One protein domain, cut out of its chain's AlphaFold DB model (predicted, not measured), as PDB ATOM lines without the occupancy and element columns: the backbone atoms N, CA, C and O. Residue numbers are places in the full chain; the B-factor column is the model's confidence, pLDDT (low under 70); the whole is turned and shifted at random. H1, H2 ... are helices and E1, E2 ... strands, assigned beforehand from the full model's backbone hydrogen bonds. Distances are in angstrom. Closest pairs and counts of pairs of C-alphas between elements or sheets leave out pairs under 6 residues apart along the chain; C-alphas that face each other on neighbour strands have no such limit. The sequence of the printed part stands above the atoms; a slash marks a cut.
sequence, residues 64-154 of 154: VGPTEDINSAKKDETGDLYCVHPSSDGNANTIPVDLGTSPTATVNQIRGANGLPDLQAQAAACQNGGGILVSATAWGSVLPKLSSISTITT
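This is residues 64 to 154 of the 154 residues of an uncharacterized protein of Nitrosomonadales bacterium SCN 54-20 (UniProt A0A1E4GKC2). With little regular structure, this domain is a small three-stranded sheet with helix H1 over one face, H2 grazing it, and loops at both ends of the long axis. The 91 printed residues hold E1, E2, H1, H2, E3 in chain order, mixed class, with 36 residues in them; the sheet E1-E2-E3 is mixed. It is compact, radius of gyration of the C-alphas 12.2 A, spanning 39 by 22 by 22 A.

Start at inner strand E2, residues 104 to 109. E1, residues 82 to 85, is its antiparallel hairpin partner; N 83 and O 106 are 2.8 A apart. E3, residues 148 to 153, is parallel to E2; N 107 and O 150 are 2.9 A apart. H1, residues 119 to 128, is on one face, two layers, at a height of 8.7 A over the sheet; its closest C-alphas to E1 are Cys 126 and Cys 83, 5.5 A. H2, residues 136 to 145, only grazes the sheet. E2, H1, H2 and E3 form a strand-helix-strand unit, parallel neighbours with helices between. H1 has every O i to N i+4 pair within hydrogen-bond range; H2 has 2 of 6, and 3 of 7 O i to N i+3.

Find C-alpha 82 at (-0.140, 38.812, 16.144), where E1 begins. E2 spans 16.3 A; E3, 16.5 A, ends at (8.317, 33.598, 24.848).

The printed part has no cut; the E1 to E2 link is long, and residue 154 is under 70 pLDDT.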
ATOM      1  N   VAL A  64     -13.972  44.104  14.514       89.19
ATOM      2  CA  VAL A  64     -12.996  43.511  13.600       89.19
ATOM      3  C   VAL A  64     -13.477  42.143  13.125       89.19
ATOM      4  O   VAL A  64     -14.120  41.394  13.858       89.19
ATOM      5  N   GLY A  65     -13.179  41.814  11.870       89.19
ATOM      6  CA  GLY A  65     -13.368  40.462  11.357       89.19
ATOM      7  C   GLY A  65     -12.193  39.577  11.782       89.19
ATOM      8  O   GLY A  65     -11.071  39.872  11.354       89.19
ATOM      9  N   PRO A  66     -12.404  38.526  12.597       90.06
ATOM     10  CA  PRO A  66     -11.361  37.539  12.842       90.06
ATOM     11  C   PRO A  66     -11.043  36.790  11.541       90.06
ATOM     12  O   PRO A  66     -11.918  36.601  10.694       90.06
ATOM     13  N   THR A  67      -9.791  36.367  11.374       91.31
ATOM     14  CA  THR A  67      -9.377  35.494  10.267       91.31
ATOM     15  C   THR A  67      -8.995  34.119  10.795       91.31
ATOM     16  O   THR A  67      -8.276  34.005  11.783       91.31
ATOM     17  N   GLU A  68      -9.462  33.070  10.127       89.38
ATOM     18  CA  GLU A  68      -9.028  31.692  10.390       89.38
ATOM     19  C   GLU A  68      -7.844  31.295   9.494       89.38
ATOM     20  O   GLU A  68      -7.131  30.335   9.779       89.38
ATOM     21  N   ASP A  69      -7.598  32.051   8.419       91.81
ATOM     22  CA  ASP A  69      -6.488  31.787   7.512       91.81
ATOM     23  C   ASP A  69      -5.180  32.385   8.053       91.81
ATOM     24  O   ASP A  69      -4.932  33.593   8.006       91.81
ATOM     25  N   ILE A  70      -4.308  31.497   8.527       92.25
ATOM     26  CA  ILE A  70      -2.977  31.802   9.071       92.25
ATOM     27  C   ILE A  70      -2.080  32.521   8.047       92.25
ATOM     28  O   ILE A  70      -1.184  33.290   8.412       92.25
ATOM     29  N   ASN A  71      -2.294  32.292   6.750       90.88
ATOM     30  CA  ASN A  71      -1.468  32.897   5.709       90.88
ATOM     31  C   ASN A  71      -1.752  34.394   5.556       90.88
ATOM     32  O   ASN A  71      -0.805  35.176   5.442       90.88
ATOM     33  N   SER A  72      -3.029  34.779   5.609       91.81
ATOM     34  CA  SER A  72      -3.510  36.162   5.560       91.81
ATOM     35  C   SER A  72      -3.384  36.913   6.886       91.81
ATOM     36  O   SER A  72      -3.447  38.146   6.887       91.81
ATOM     37  N   ALA A  73      -3.207  36.202   8.005       93.69
ATOM     38  CA  ALA A  73      -3.017  36.785   9.327       93.69
ATOM     39  C   ALA A  73      -1.784  37.702   9.389       93.69
ATOM     40  O   ALA A  73      -0.765  37.488   8.721       93.69
ATOM     41  N   LYS A  74      -1.877  38.757  10.203       95.19
ATOM     42  CA  LYS A  74      -0.780  39.700  10.398       95.19
ATOM     43  C   LYS A  74       0.378  39.025  11.137       95.19
ATOM     44  O   LYS A  74       0.199  38.468  12.218       95.19
ATOM     45  N   LYS A  75       1.572  39.170  10.561       94.75
ATOM     46  CA  LYS A  75       2.845  38.716  11.125       94.75
ATOM     47  C   LYS A  75       3.735  39.887  11.533       94.75
ATOM     48  O   LYS A  75       3.649  40.981  10.954       94.75
ATOM     49  N   ASP A  76       4.556  39.623  12.535       93.06
ATOM     50  CA  ASP A  76       5.708  40.399  12.973       93.06
ATOM     51  C   ASP A  76       6.879  40.287  11.974       93.06
ATOM     52  O   ASP A  76       6.867  39.460  11.062       93.06
ATOM     53  N   GLU A  77       7.896  41.129  12.146       90.25
ATOM     54  CA  GLU A  77       9.177  41.120  11.441       90.25
ATOM     55  C   GLU A  77       9.888  39.763  11.538       90.25
ATOM     56  O   GLU A  77      10.540  39.335  10.588       90.25
ATOM     57  N   THR A  78       9.714  39.050  12.653       88.88
ATOM     58  CA  THR A  78      10.259  37.698  12.860       88.88
ATOM     59  C   THR A  78       9.421  36.587  12.212       88.88
ATOM     60  O   THR A  78       9.819  35.422  12.217       88.88
ATOM     61  N   GLY A  79       8.267  36.931  11.633       91.31
ATOM     62  CA  GLY A  79       7.318  35.988  11.041       91.31
ATOM     63  C   GLY A  79       6.301  35.403  12.023       91.31
ATOM     64  O   GLY A  79       5.459  34.617  11.591       91.31
ATOM     65  N   ASP A  80       6.342  35.790  13.300       93.44
ATOM     66  CA  ASP A  80       5.399  35.345  14.331       93.44
ATOM     67  C   ASP A  80       4.025  36.034  14.191       93.44
ATOM     68  O   ASP A  80       3.928  37.172  13.730       93.44
ATOM     69  N   LEU A  81       2.940  35.351  14.566       94.75
ATOM     70  CA  LEU A  81       1.574  35.873  14.450       94.75
ATOM     71  C   LEU A  81       1.241  36.882  15.553       94.75
ATOM     72  O   LEU A  81       1.522  36.655  16.731       94.75
ATOM     73  N   TYR A  82       0.533  37.950  15.176       95.25
ATOM     74  CA  TYR A  82      -0.140  38.812  16.144       95.25
ATOM     75  C   TYR A  82      -1.458  38.185  16.598       95.25
ATOM     76  O   TYR A  82      -2.339  37.892  15.789       95.25
ATOM     77  N   CYS A  83      -1.604  38.056  17.909       95.06
ATOM     78  CA  CYS A  83      -2.827  37.663  18.580       95.06
ATOM     79  C   CYS A  83      -3.481  38.886  19.220       95.06
ATOM     80  O   CYS A  83      -2.879  39.522  20.080       95.06
ATOM     81  N   VAL A  84      -4.696  39.241  18.813       95.12
ATOM     82  CA  VAL A  84      -5.414  40.400  19.358       95.12
ATOM     83  C   VAL A  84      -6.392  39.940  20.427       95.12
ATOM     84  O   VAL A  84      -7.243  39.099  20.165       95.12
ATOM     85  N   HIS A  85      -6.313  40.531  21.610       94.50
ATOM     86  CA  HIS A  85      -7.223  40.273  22.717       94.50
ATOM     87  C   HIS A  85      -8.194  41.446  22.868       94.50
ATOM     88  O   HIS A  85      -7.749  42.597  22.993       94.50
ATOM     89  N   PRO A  86      -9.511  41.182  22.876       92.75
ATOM     90  CA  PRO A  86     -10.483  42.177  23.296       92.75
ATOM     91  C   PRO A  86     -10.204  42.669  24.717       92.75
ATOM     92  O   PRO A  86      -9.687  41.937  25.562       92.75
ATOM     93  N   SER A  87     -10.577  43.917  24.979       91.31
ATOM     94  CA  SER A  87     -10.651  44.469  26.330       91.31
ATOM     95  C   SER A  87     -11.746  43.769  27.150       91.31
ATOM     96  O   SER A  87     -12.574  43.036  26.609       91.31
ATOM     97  N   SER A  88     -11.797  44.023  28.459       89.56
ATOM     98  CA  SER A  88     -12.820  43.467  29.358       89.56
ATOM     99  C   SER A  88     -14.253  43.883  29.003       89.56
ATOM    100  O   SER A  88     -15.199  43.179  29.342       89.56
ATOM    101  N   ASP A  89     -14.411  45.017  28.321       89.06
ATOM    102  CA  ASP A  89     -15.666  45.530  27.767       89.06
ATOM    103  C   ASP A  89     -15.935  45.074  26.320       89.06
ATOM    104  O   ASP A  89     -16.973  45.414  25.757       89.06
ATOM    105  N   GLY A  90     -15.017  44.313  25.715       87.81
ATOM    106  CA  GLY A  90     -15.176  43.707  24.395       87.81
ATOM    107  C   GLY A  90     -15.842  42.329  24.436       87.81
ATOM    108  O   GLY A  90     -16.123  41.762  25.493       87.81
ATOM    109  N   ASN A  91     -16.084  41.757  23.257       86.56
ATOM    110  CA  ASN A  91     -16.670  40.434  23.096       86.56
ATOM    111  C   ASN A  91     -16.070  39.679  21.897       86.56
ATOM    112  O   ASN A  91     -16.367  39.980  20.740       86.56
ATOM    113  N   ALA A  92     -15.279  38.639  22.189       85.38
ATOM    114  CA  ALA A  92     -14.723  37.713  21.195       85.38
ATOM    115  C   ALA A  92     -15.758  36.747  20.585       85.38
ATOM    116  O   ALA A  92     -15.471  36.110  19.577       85.38
ATOM    117  N   ASN A  93     -16.944  36.605  21.188       83.88
ATOM    118  CA  ASN A  93     -17.948  35.611  20.786       83.88
ATOM    119  C   ASN A  93     -18.941  36.132  19.737       83.88
ATOM    120  O   ASN A  93     -19.869  35.419  19.355       83.88
ATOM    121  N   THR A  94     -18.797  37.382  19.295       82.38
ATOM    122  CA  THR A  94     -19.614  37.964  18.227       82.38
ATOM    123  C   THR A  94     -18.849  37.962  16.914       82.38
ATOM    124  O   THR A  94     -17.627  38.079  16.895       82.38
ATOM    125  N   ILE A  95     -19.569  37.875  15.794       84.31
ATOM    126  CA  ILE A  95     -19.007  38.148  14.470       84.31
ATOM    127  C   ILE A  95     -19.801  39.304  13.852       84.31
ATOM    128  O   ILE A  95     -20.998  39.138  13.604       84.31
ATOM    129  N   PRO A  96     -19.173  40.468  13.595       85.94
ATOM    130  CA  PRO A  96     -17.771  40.815  13.874       85.94
ATOM    131  C   PRO A  96     -17.443  40.875  15.380       85.94
ATOM    132  O   PRO A  96     -18.326  41.098  16.212       85.94
ATOM    133  N   VAL A  97     -16.169  40.663  15.716       89.31
ATOM    134  CA  VAL A  97     -15.662  40.661  17.097       89.31
ATOM    135  C   VAL A  97     -15.584  42.085  17.602       89.31
ATOM    136  O   VAL A  97     -15.012  42.935  16.922       89.31
ATOM    137  N   ASP A  98     -16.112  42.336  18.795       90.75
ATOM    138  CA  ASP A  98     -15.926  43.613  19.470       90.75
ATOM    139  C   ASP A  98     -14.645  43.584  20.299       90.75
ATOM    140  O   ASP A  98     -14.515  42.816  21.249       90.75
ATOM    141  N   LEU A  99     -13.678  44.420  19.938       90.62
ATOM    142  CA  LEU A  99     -12.418  44.537  20.660       90.62
ATOM    143  C   LEU A  99     -12.534  45.357  21.958       90.62
ATOM    144  O   LEU A  99     -11.584  45.370  22.743       90.62
ATOM    145  N   GLY A 100     -13.663  46.026  22.204       90.06
ATOM    146  CA  GLY A 100     -13.832  46.936  23.337       90.06
ATOM    147  C   GLY A 100     -12.964  48.189  23.203       90.06
ATOM    148  O   GLY A 100     -12.360  48.441  22.163       90.06
ATOM    149  N   THR A 101     -12.912  49.012  24.244       88.94
ATOM    150  CA  THR A 101     -12.258  50.335  24.235       88.94
ATOM    151  C   THR A 101     -10.734  50.282  24.150       88.94
ATOM    152  O   THR A 101     -10.138  51.118  23.468       88.94
ATOM    153  N   SER A 102     -10.118  49.292  24.796       90.25
ATOM    154  CA  SER A 102      -8.665  49.187  24.960       90.25
ATOM    155  C   SER A 102      -8.142  47.780  24.649       90.25
ATOM    156  O   SER A 102      -7.634  47.098  25.541       90.25
ATOM    157  N   PRO A 103      -8.257  47.301  23.396       93.12
ATOM    158  CA  PRO A 103      -7.708  46.004  23.032       93.12
ATOM    159  C   PRO A 103      -6.194  45.966  23.186       93.12
ATOM    160  O   PRO A 103      -5.500  46.982  23.096       93.12
ATOM    161  N   THR A 104      -5.671  44.763  23.357       94.44
ATOM    162  CA  THR A 104      -4.231  44.509  23.432       94.44
ATOM    163  C   THR A 104      -3.843  43.493  22.375       94.44
ATOM    164  O   THR A 104      -4.690  42.766  21.859       94.44
ATOM    165  N   ALA A 105      -2.569  43.447  22.007       95.25
ATOM    166  CA  ALA A 105      -2.061  42.379  21.163       95.25
ATOM    167  C   ALA A 105      -0.861  41.705  21.816       95.25
ATOM    168  O   ALA A 105      -0.054  42.348  22.489       95.25
ATOM    169  N   THR A 106      -0.726  40.406  21.591       95.56
ATOM    170  CA  THR A 106       0.469  39.662  21.958       95.56
ATOM    171  C   THR A 106       1.065  38.957  20.753       95.56
ATOM    172  O   THR A 106       0.376  38.655  19.780       95.56
ATOM    173  N   VAL A 107       2.363  38.698  20.820       94.88
ATOM    174  CA  VAL A 107       3.078  37.835  19.884       94.88
ATOM    175  C   VAL A 107       3.598  36.652  20.686       94.88
ATOM    176  O   VAL A 107       4.470  36.818  21.537       94.88
ATOM    177  N   ASN A 108       3.040  35.468  20.442       92.19
ATOM    178  CA  ASN A 108       3.473  34.238  21.103       92.19
ATOM    179  C   ASN A 108       4.590  33.609  20.269       92.19
ATOM    180  O   ASN A 108       4.332  33.070  19.198       92.19
ATOM    181  N   GLN A 109       5.830  33.670  20.743       92.19
ATOM    182  CA  GLN A 109       6.981  33.114  20.038       92.19
ATOM    183  C   GLN A 109       7.086  31.614  20.289       92.19
ATOM    184  O   GLN A 109       7.853  31.160  21.134       92.19
ATOM    185  N   ILE A 110       6.303  30.844  19.539       91.62
ATOM    186  CA  ILE A 110       6.384  29.381  19.543       91.62
ATOM    187  C   ILE A 110       7.229  28.944  18.349       91.62
ATOM    188  O   ILE A 110       6.929  29.302  17.205       91.62
ATOM    189  N   ARG A 111       8.303  28.198  18.624       91.81
ATOM    190  CA  ARG A 111       9.246  27.687  17.621       91.81
ATOM    191  C   ARG A 111       9.058  26.184  17.435       91.81
ATOM    192  O   ARG A 111       8.934  25.446  18.408       91.81
ATOM    193  N   GLY A 112       9.075  25.733  16.184       88.25
ATOM    194  CA  GLY A 112       9.092  24.312  15.850       88.25
ATOM    195  C   GLY A 112      10.469  23.676  16.070       88.25
ATOM    196  O   GLY A 112      11.460  24.353  16.345       88.25
ATOM    197  N   ALA A 113      10.565  22.360  15.863       87.44
ATOM    198  CA  ALA A 113      11.819  21.603  15.999       87.44
ATOM    199  C   ALA A 113      12.946  22.068  15.049       87.44
ATOM    200  O   ALA A 113      14.119  21.795  15.285       87.44
ATOM    201  N   ASN A 114      12.594  22.778  13.976       88.94
ATOM    202  CA  ASN A 114      13.508  23.383  13.004       88.94
ATOM    203  C   ASN A 114      13.926  24.824  13.365       88.94
ATOM    204  O   ASN A 114      14.619  25.464  12.577       88.94
ATOM    205  N   GLY A 115      13.481  25.355  14.510       86.19
ATOM    206  CA  GLY A 115      13.750  26.728  14.942       86.19
ATOM    207  C   GLY A 115      12.952  27.807  14.198       86.19
ATOM    208  O   GLY A 115      13.153  28.989  14.467       86.19
ATOM    209  N   LEU A 116      12.044  27.435  13.289       90.19
ATOM    210  CA  LEU A 116      11.158  28.371  12.589       90.19
ATOM    211  C   LEU A 116       9.875  28.636  13.406       90.19
ATOM    212  O   LEU A 116       9.509  27.799  14.234       90.19
ATOM    213  N   PRO A 117       9.183  29.779  13.196       91.38
ATOM    214  CA  PRO A 117       7.851  30.015  13.755       91.38
ATOM    215  C   PRO A 117       6.892  28.849  13.475       91.38
ATOM    216  O   PRO A 117       6.664  28.495  12.317       91.38
ATOM    217  N   ASP A 118       6.293  28.281  14.521       94.06
ATOM    218  CA  ASP A 118       5.195  27.323  14.375       94.06
ATOM    219  C   ASP A 118       3.861  28.078  14.361       94.06
ATOM    220  O   ASP A 118       3.201  28.254  15.385       94.06
ATOM    221  N   LEU A 119       3.467  28.556  13.180       93.00
ATOM    222  CA  LEU A 119       2.269  29.385  13.022       93.00
ATOM    223  C   LEU A 119       0.983  28.666  13.462       93.00
ATOM    224  O   LEU A 119       0.045  29.318  13.918       93.00
ATOM    225  N   GLN A 120       0.931  27.335  13.344       93.62
ATOM    226  CA  GLN A 120      -0.231  26.545  13.750       93.62
ATOM    227  C   GLN A 120      -0.341  26.512  15.275       93.62
ATOM    228  O   GLN A 120      -1.418  26.758  15.822       93.62
ATOM    229  N   ALA A 121       0.777  26.268  15.964       93.06
ATOM    230  CA  ALA A 121       0.825  26.311  17.419       93.06
ATOM    231  C   ALA A 121       0.546  27.724  17.954       93.06
ATOM    232  O   ALA A 121      -0.179  27.877  18.935       93.06
ATOM    233  N   GLN A 122       1.049  28.765  17.283       93.62
ATOM    234  CA  GLN A 122       0.777  30.162  17.639       93.62
ATOM    235  C   GLN A 122      -0.703  30.522  17.486       93.62
ATOM    236  O   GLN A 122      -1.283  31.129  18.388       93.62
ATOM    237  N   ALA A 123      -1.330  30.113  16.380       93.06
ATOM    238  CA  ALA A 123      -2.759  30.303  16.150       93.06
ATOM    239  C   ALA A 123      -3.601  29.592  17.221       93.06
ATOM    240  O   ALA A 123      -4.506  30.196  17.798       93.06
ATOM    241  N   ALA A 124      -3.260  28.341  17.541       93.25
ATOM    242  CA  ALA A 124      -3.933  27.582  18.589       93.25
ATOM    243  C   ALA A 124      -3.752  28.228  19.972       93.25
ATOM    244  O   ALA A 124      -4.713  28.344  20.728       93.25
ATOM    245  N   ALA A 125      -2.544  28.688  20.309       93.44
ATOM    246  CA  ALA A 125      -2.283  29.391  21.564       93.44
ATOM    247  C   ALA A 125      -3.078  30.700  21.658       93.44
ATOM    248  O   ALA A 125      -3.618  31.011  22.717       93.44
ATOM    249  N   CYS A 126      -3.199  31.434  20.548       93.44
ATOM    250  CA  CYS A 126      -3.996  32.655  20.485       93.44
ATOM    251  C   CYS A 126      -5.477  32.392  20.791       93.44
ATOM    252  O   CYS A 126      -6.048  33.023  21.678       93.44
ATOM    253  N   GLN A 127      -6.080  31.413  20.112       91.25
ATOM    254  CA  GLN A 127      -7.489  31.066  20.309       91.25
ATOM    255  C   GLN A 127      -7.759  30.518  21.717       91.25
ATOM    256  O   GLN A 127      -8.734  30.909  22.354       91.25
ATOM    257  N   ASN A 128      -6.871  29.666  22.244       91.12
ATOM    258  CA  ASN A 128      -6.980  29.156  23.617       91.12
ATOM    259  C   ASN A 128      -6.825  30.264  24.673       91.12
ATOM    260  O   ASN A 128      -7.408  30.166  25.749       91.12
ATOM    261  N   GLY A 129      -6.066  31.321  24.369       88.12
ATOM    262  CA  GLY A 129      -5.931  32.517  25.202       88.12
ATOM    263  C   GLY A 129      -7.116  33.487  25.122       88.12
ATOM    264  O   GLY A 129      -7.085  34.529  25.770       88.12
ATOM    265  N   GLY A 130      -8.153  33.173  24.334       88.75
ATOM    266  CA  GLY A 130      -9.301  34.055  24.110       88.75
ATOM    267  C   GLY A 130      -9.011  35.223  23.162       88.75
ATOM    268  O   GLY A 130      -9.794  36.171  23.090       88.75
ATOM    269  N   GLY A 131      -7.886  35.175  22.451       92.00
ATOM    270  CA  GLY A 131      -7.540  36.131  21.414       92.00
ATOM    271  C   GLY A 131      -8.035  35.702  20.036       92.00
ATOM    272  O   GLY A 131      -8.466  34.571  19.803       92.00
ATOM    273  N   ILE A 132      -7.949  36.635  19.096       94.12
ATOM    274  CA  ILE A 132      -8.311  36.440  17.700       94.12
ATOM    275  C   ILE A 132      -7.143  36.797  16.787       94.12
ATOM    276  O   ILE A 132      -6.355  37.707  17.056       94.12
ATOM    277  N   LEU A 133      -7.058  36.099  15.661       94.88
ATOM    278  CA  LEU A 133      -6.160  36.486  14.586       94.88
ATOM    279  C   LEU A 133      -6.847  37.530  13.712       94.88
ATOM    280  O   LEU A 133      -8.038  37.436  13.412       94.88
ATOM    281  N   VAL A 134      -6.073  38.514  13.271       93.88
ATOM    282  CA  VAL A 134      -6.542  39.582  12.388       93.88
ATOM    283  C   VAL A 134      -5.711  39.553  11.114       93.88
ATOM    284  O   VAL A 134      -4.493  39.367  11.159       93.88
ATOM    285  N   SER A 135      -6.357  39.724   9.961       93.50
ATOM    286  CA  SER A 135      -5.649  39.755   8.682       93.50
ATOM    287  C   SER A 135      -4.688  40.944   8.598       93.50
ATOM    288  O   SER A 135      -4.893  41.989   9.223       93.50
ATOM    289  N   ALA A 136      -3.649  40.831   7.770       91.25
ATOM    290  CA  ALA A 136      -2.705  41.921   7.536       91.25
ATOM    291  C   ALA A 136      -3.392  43.201   7.019       91.25
ATOM    292  O   ALA A 136      -2.948  44.305   7.331       91.25
ATOM    293  N   THR A 137      -4.494  43.065   6.274       89.12
ATOM    294  CA  THR A 137      -5.298  44.190   5.781       89.12
ATOM    295  C   THR A 137      -6.137  44.833   6.884       89.12
ATOM    296  O   THR A 137      -6.203  46.060   6.964       89.12
ATOM    297  N   ALA A 138      -6.739  44.037   7.769       88.62
ATOM    298  CA  ALA A 138      -7.521  44.546   8.893       88.62
ATOM    299  C   ALA A 138      -6.637  45.140  10.006       88.62
ATOM    300  O   ALA A 138      -7.078  46.037  10.725       88.62
ATOM    301  N   TRP A 139      -5.368  44.722  10.097       90.81
ATOM    302  CA  TRP A 139      -4.414  45.218  11.092       90.81
ATOM    303  C   TRP A 139      -4.272  46.742  11.100       90.81
ATOM    304  O   TRP A 139      -4.216  47.340  12.169       90.81
ATOM    305  N   GLY A 140      -4.285  47.395   9.932       88.69
ATOM    306  CA  GLY A 140      -4.193  48.859   9.847       88.69
ATOM    307  C   GLY A 140      -5.335  49.593  10.563       88.69
ATOM    308  O   GLY A 140      -5.151  50.721  11.012       88.69
ATOM    309  N   SER A 141      -6.493  48.943  10.719       85.81
ATOM    310  CA  SER A 141      -7.635  49.487  11.468       85.81
ATOM    311  C   SER A 141      -7.574  49.175  12.965       85.81
ATOM    312  O   SER A 141      -8.209  49.876  13.753       85.81
ATOM    313  N   VAL A 142      -6.831  48.135  13.356       89.81
ATOM    314  CA  VAL A 142      -6.686  47.674  14.748       89.81
ATOM    315  C   VAL A 142      -5.508  48.346  15.442       89.81
ATOM    316  O   VAL A 142      -5.665  48.828  16.556       89.81
ATOM    317  N   LEU A 143      -4.354  48.443  14.778       90.88
ATOM    318  CA  LEU A 143      -3.114  48.998  15.324       90.88
ATOM    319  C   LEU A 143      -3.282  50.340  16.068       90.88
ATOM    320  O   LEU A 143      -2.800  50.428  17.194       90.88
ATOM    321  N   PRO A 144      -3.975  51.367  15.531       89.62
ATOM    322  CA  PRO A 144      -4.133  52.641  16.241       89.62
ATOM    323  C   PRO A 144      -5.034  52.564  17.487       89.62
ATOM    324  O   PRO A 144      -5.121  53.539  18.227       89.62
ATOM    325  N   LYS A 145      -5.730  51.442  17.701       88.19
ATOM    326  CA  LYS A 145      -6.650  51.204  18.823       88.19
ATOM    327  C   LYS A 145      -6.016  50.355  19.925       88.19
ATOM    328  O   LYS A 145      -6.579  50.252  21.010       88.19
ATOM    329  N   LEU A 146      -4.878  49.717  19.640       91.31
ATOM    330  CA  LEU A 146      -4.198  48.862  20.603       91.31
ATOM    331  C   LEU A 146      -3.622  49.707  21.736       91.31
ATOM    332  O   LEU A 146      -2.902  50.675  21.509       91.31
ATOM    333  N   SER A 147      -3.918  49.301  22.965       91.81
ATOM    334  CA  SER A 147      -3.358  49.919  24.168       91.81
ATOM    335  C   SER A 147      -1.934  49.437  24.443       91.81
ATOM    336  O   SER A 147      -1.120  50.180  24.987       91.81
ATOM    337  N   SER A 148      -1.611  48.204  24.046       93.06
ATOM    338  CA  SER A 148      -0.268  47.641  24.148       93.06
ATOM    339  C   SER A 148      -0.052  46.498  23.155       93.06
ATOM    340  O   SER A 148      -1.000  45.854  22.691       93.06
ATOM    341  N   ILE A 149       1.222  46.255  22.850       94.81
ATOM    342  CA  ILE A 149       1.710  45.072  22.146       94.81
ATOM    343  C   ILE A 149       2.785  44.445  23.032       94.81
ATOM    344  O   ILE A 149       3.664  45.153  23.524       94.81
ATOM    345  N   SER A 150       2.714  43.142  23.286       93.25
ATOM    346  CA  SER A 150       3.693  42.439  24.126       93.25
ATOM    347  C   SER A 150       4.135  41.125  23.503       93.25
ATOM    348  O   SER A 150       3.358  40.452  22.835       93.25
ATOM    349  N   THR A 151       5.379  40.734  23.742       92.19
ATOM    350  CA  THR A 151       5.923  39.467  23.244       92.19
ATOM    351  C   THR A 151       5.981  38.464  24.384       92.19
ATOM    352  O   THR A 151       6.484  38.776  25.461       92.19
ATOM    353  N   ILE A 152       5.461  37.263  24.145       87.44
ATOM    354  CA  ILE A 152       5.478  36.147  25.085       87.44
ATOM    355  C   ILE A 152       6.378  35.071  24.489       87.44
ATOM    356  O   ILE A 152       6.126  34.579  23.389       87.44
ATOM    357  N   THR A 153       7.425  34.701  25.215       82.06
ATOM    358  CA  THR A 153       8.317  33.598  24.848       82.06
ATOM    359  C   THR A 153       7.924  32.378  25.673       82.06
ATOM    360  O   THR A 153       7.796  32.488  26.892       82.06
ATOM    361  N   THR A 154       7.670  31.246  25.012       66.00
ATOM    362  CA  THR A 154       7.324  29.963  25.655       66.00
ATOM    363  C   THR A 154       8.440  28.955  25.447       66.00
ATOM    364  O   THR A 154       9.043  28.984  24.350       66.00
TER     365      THR A 154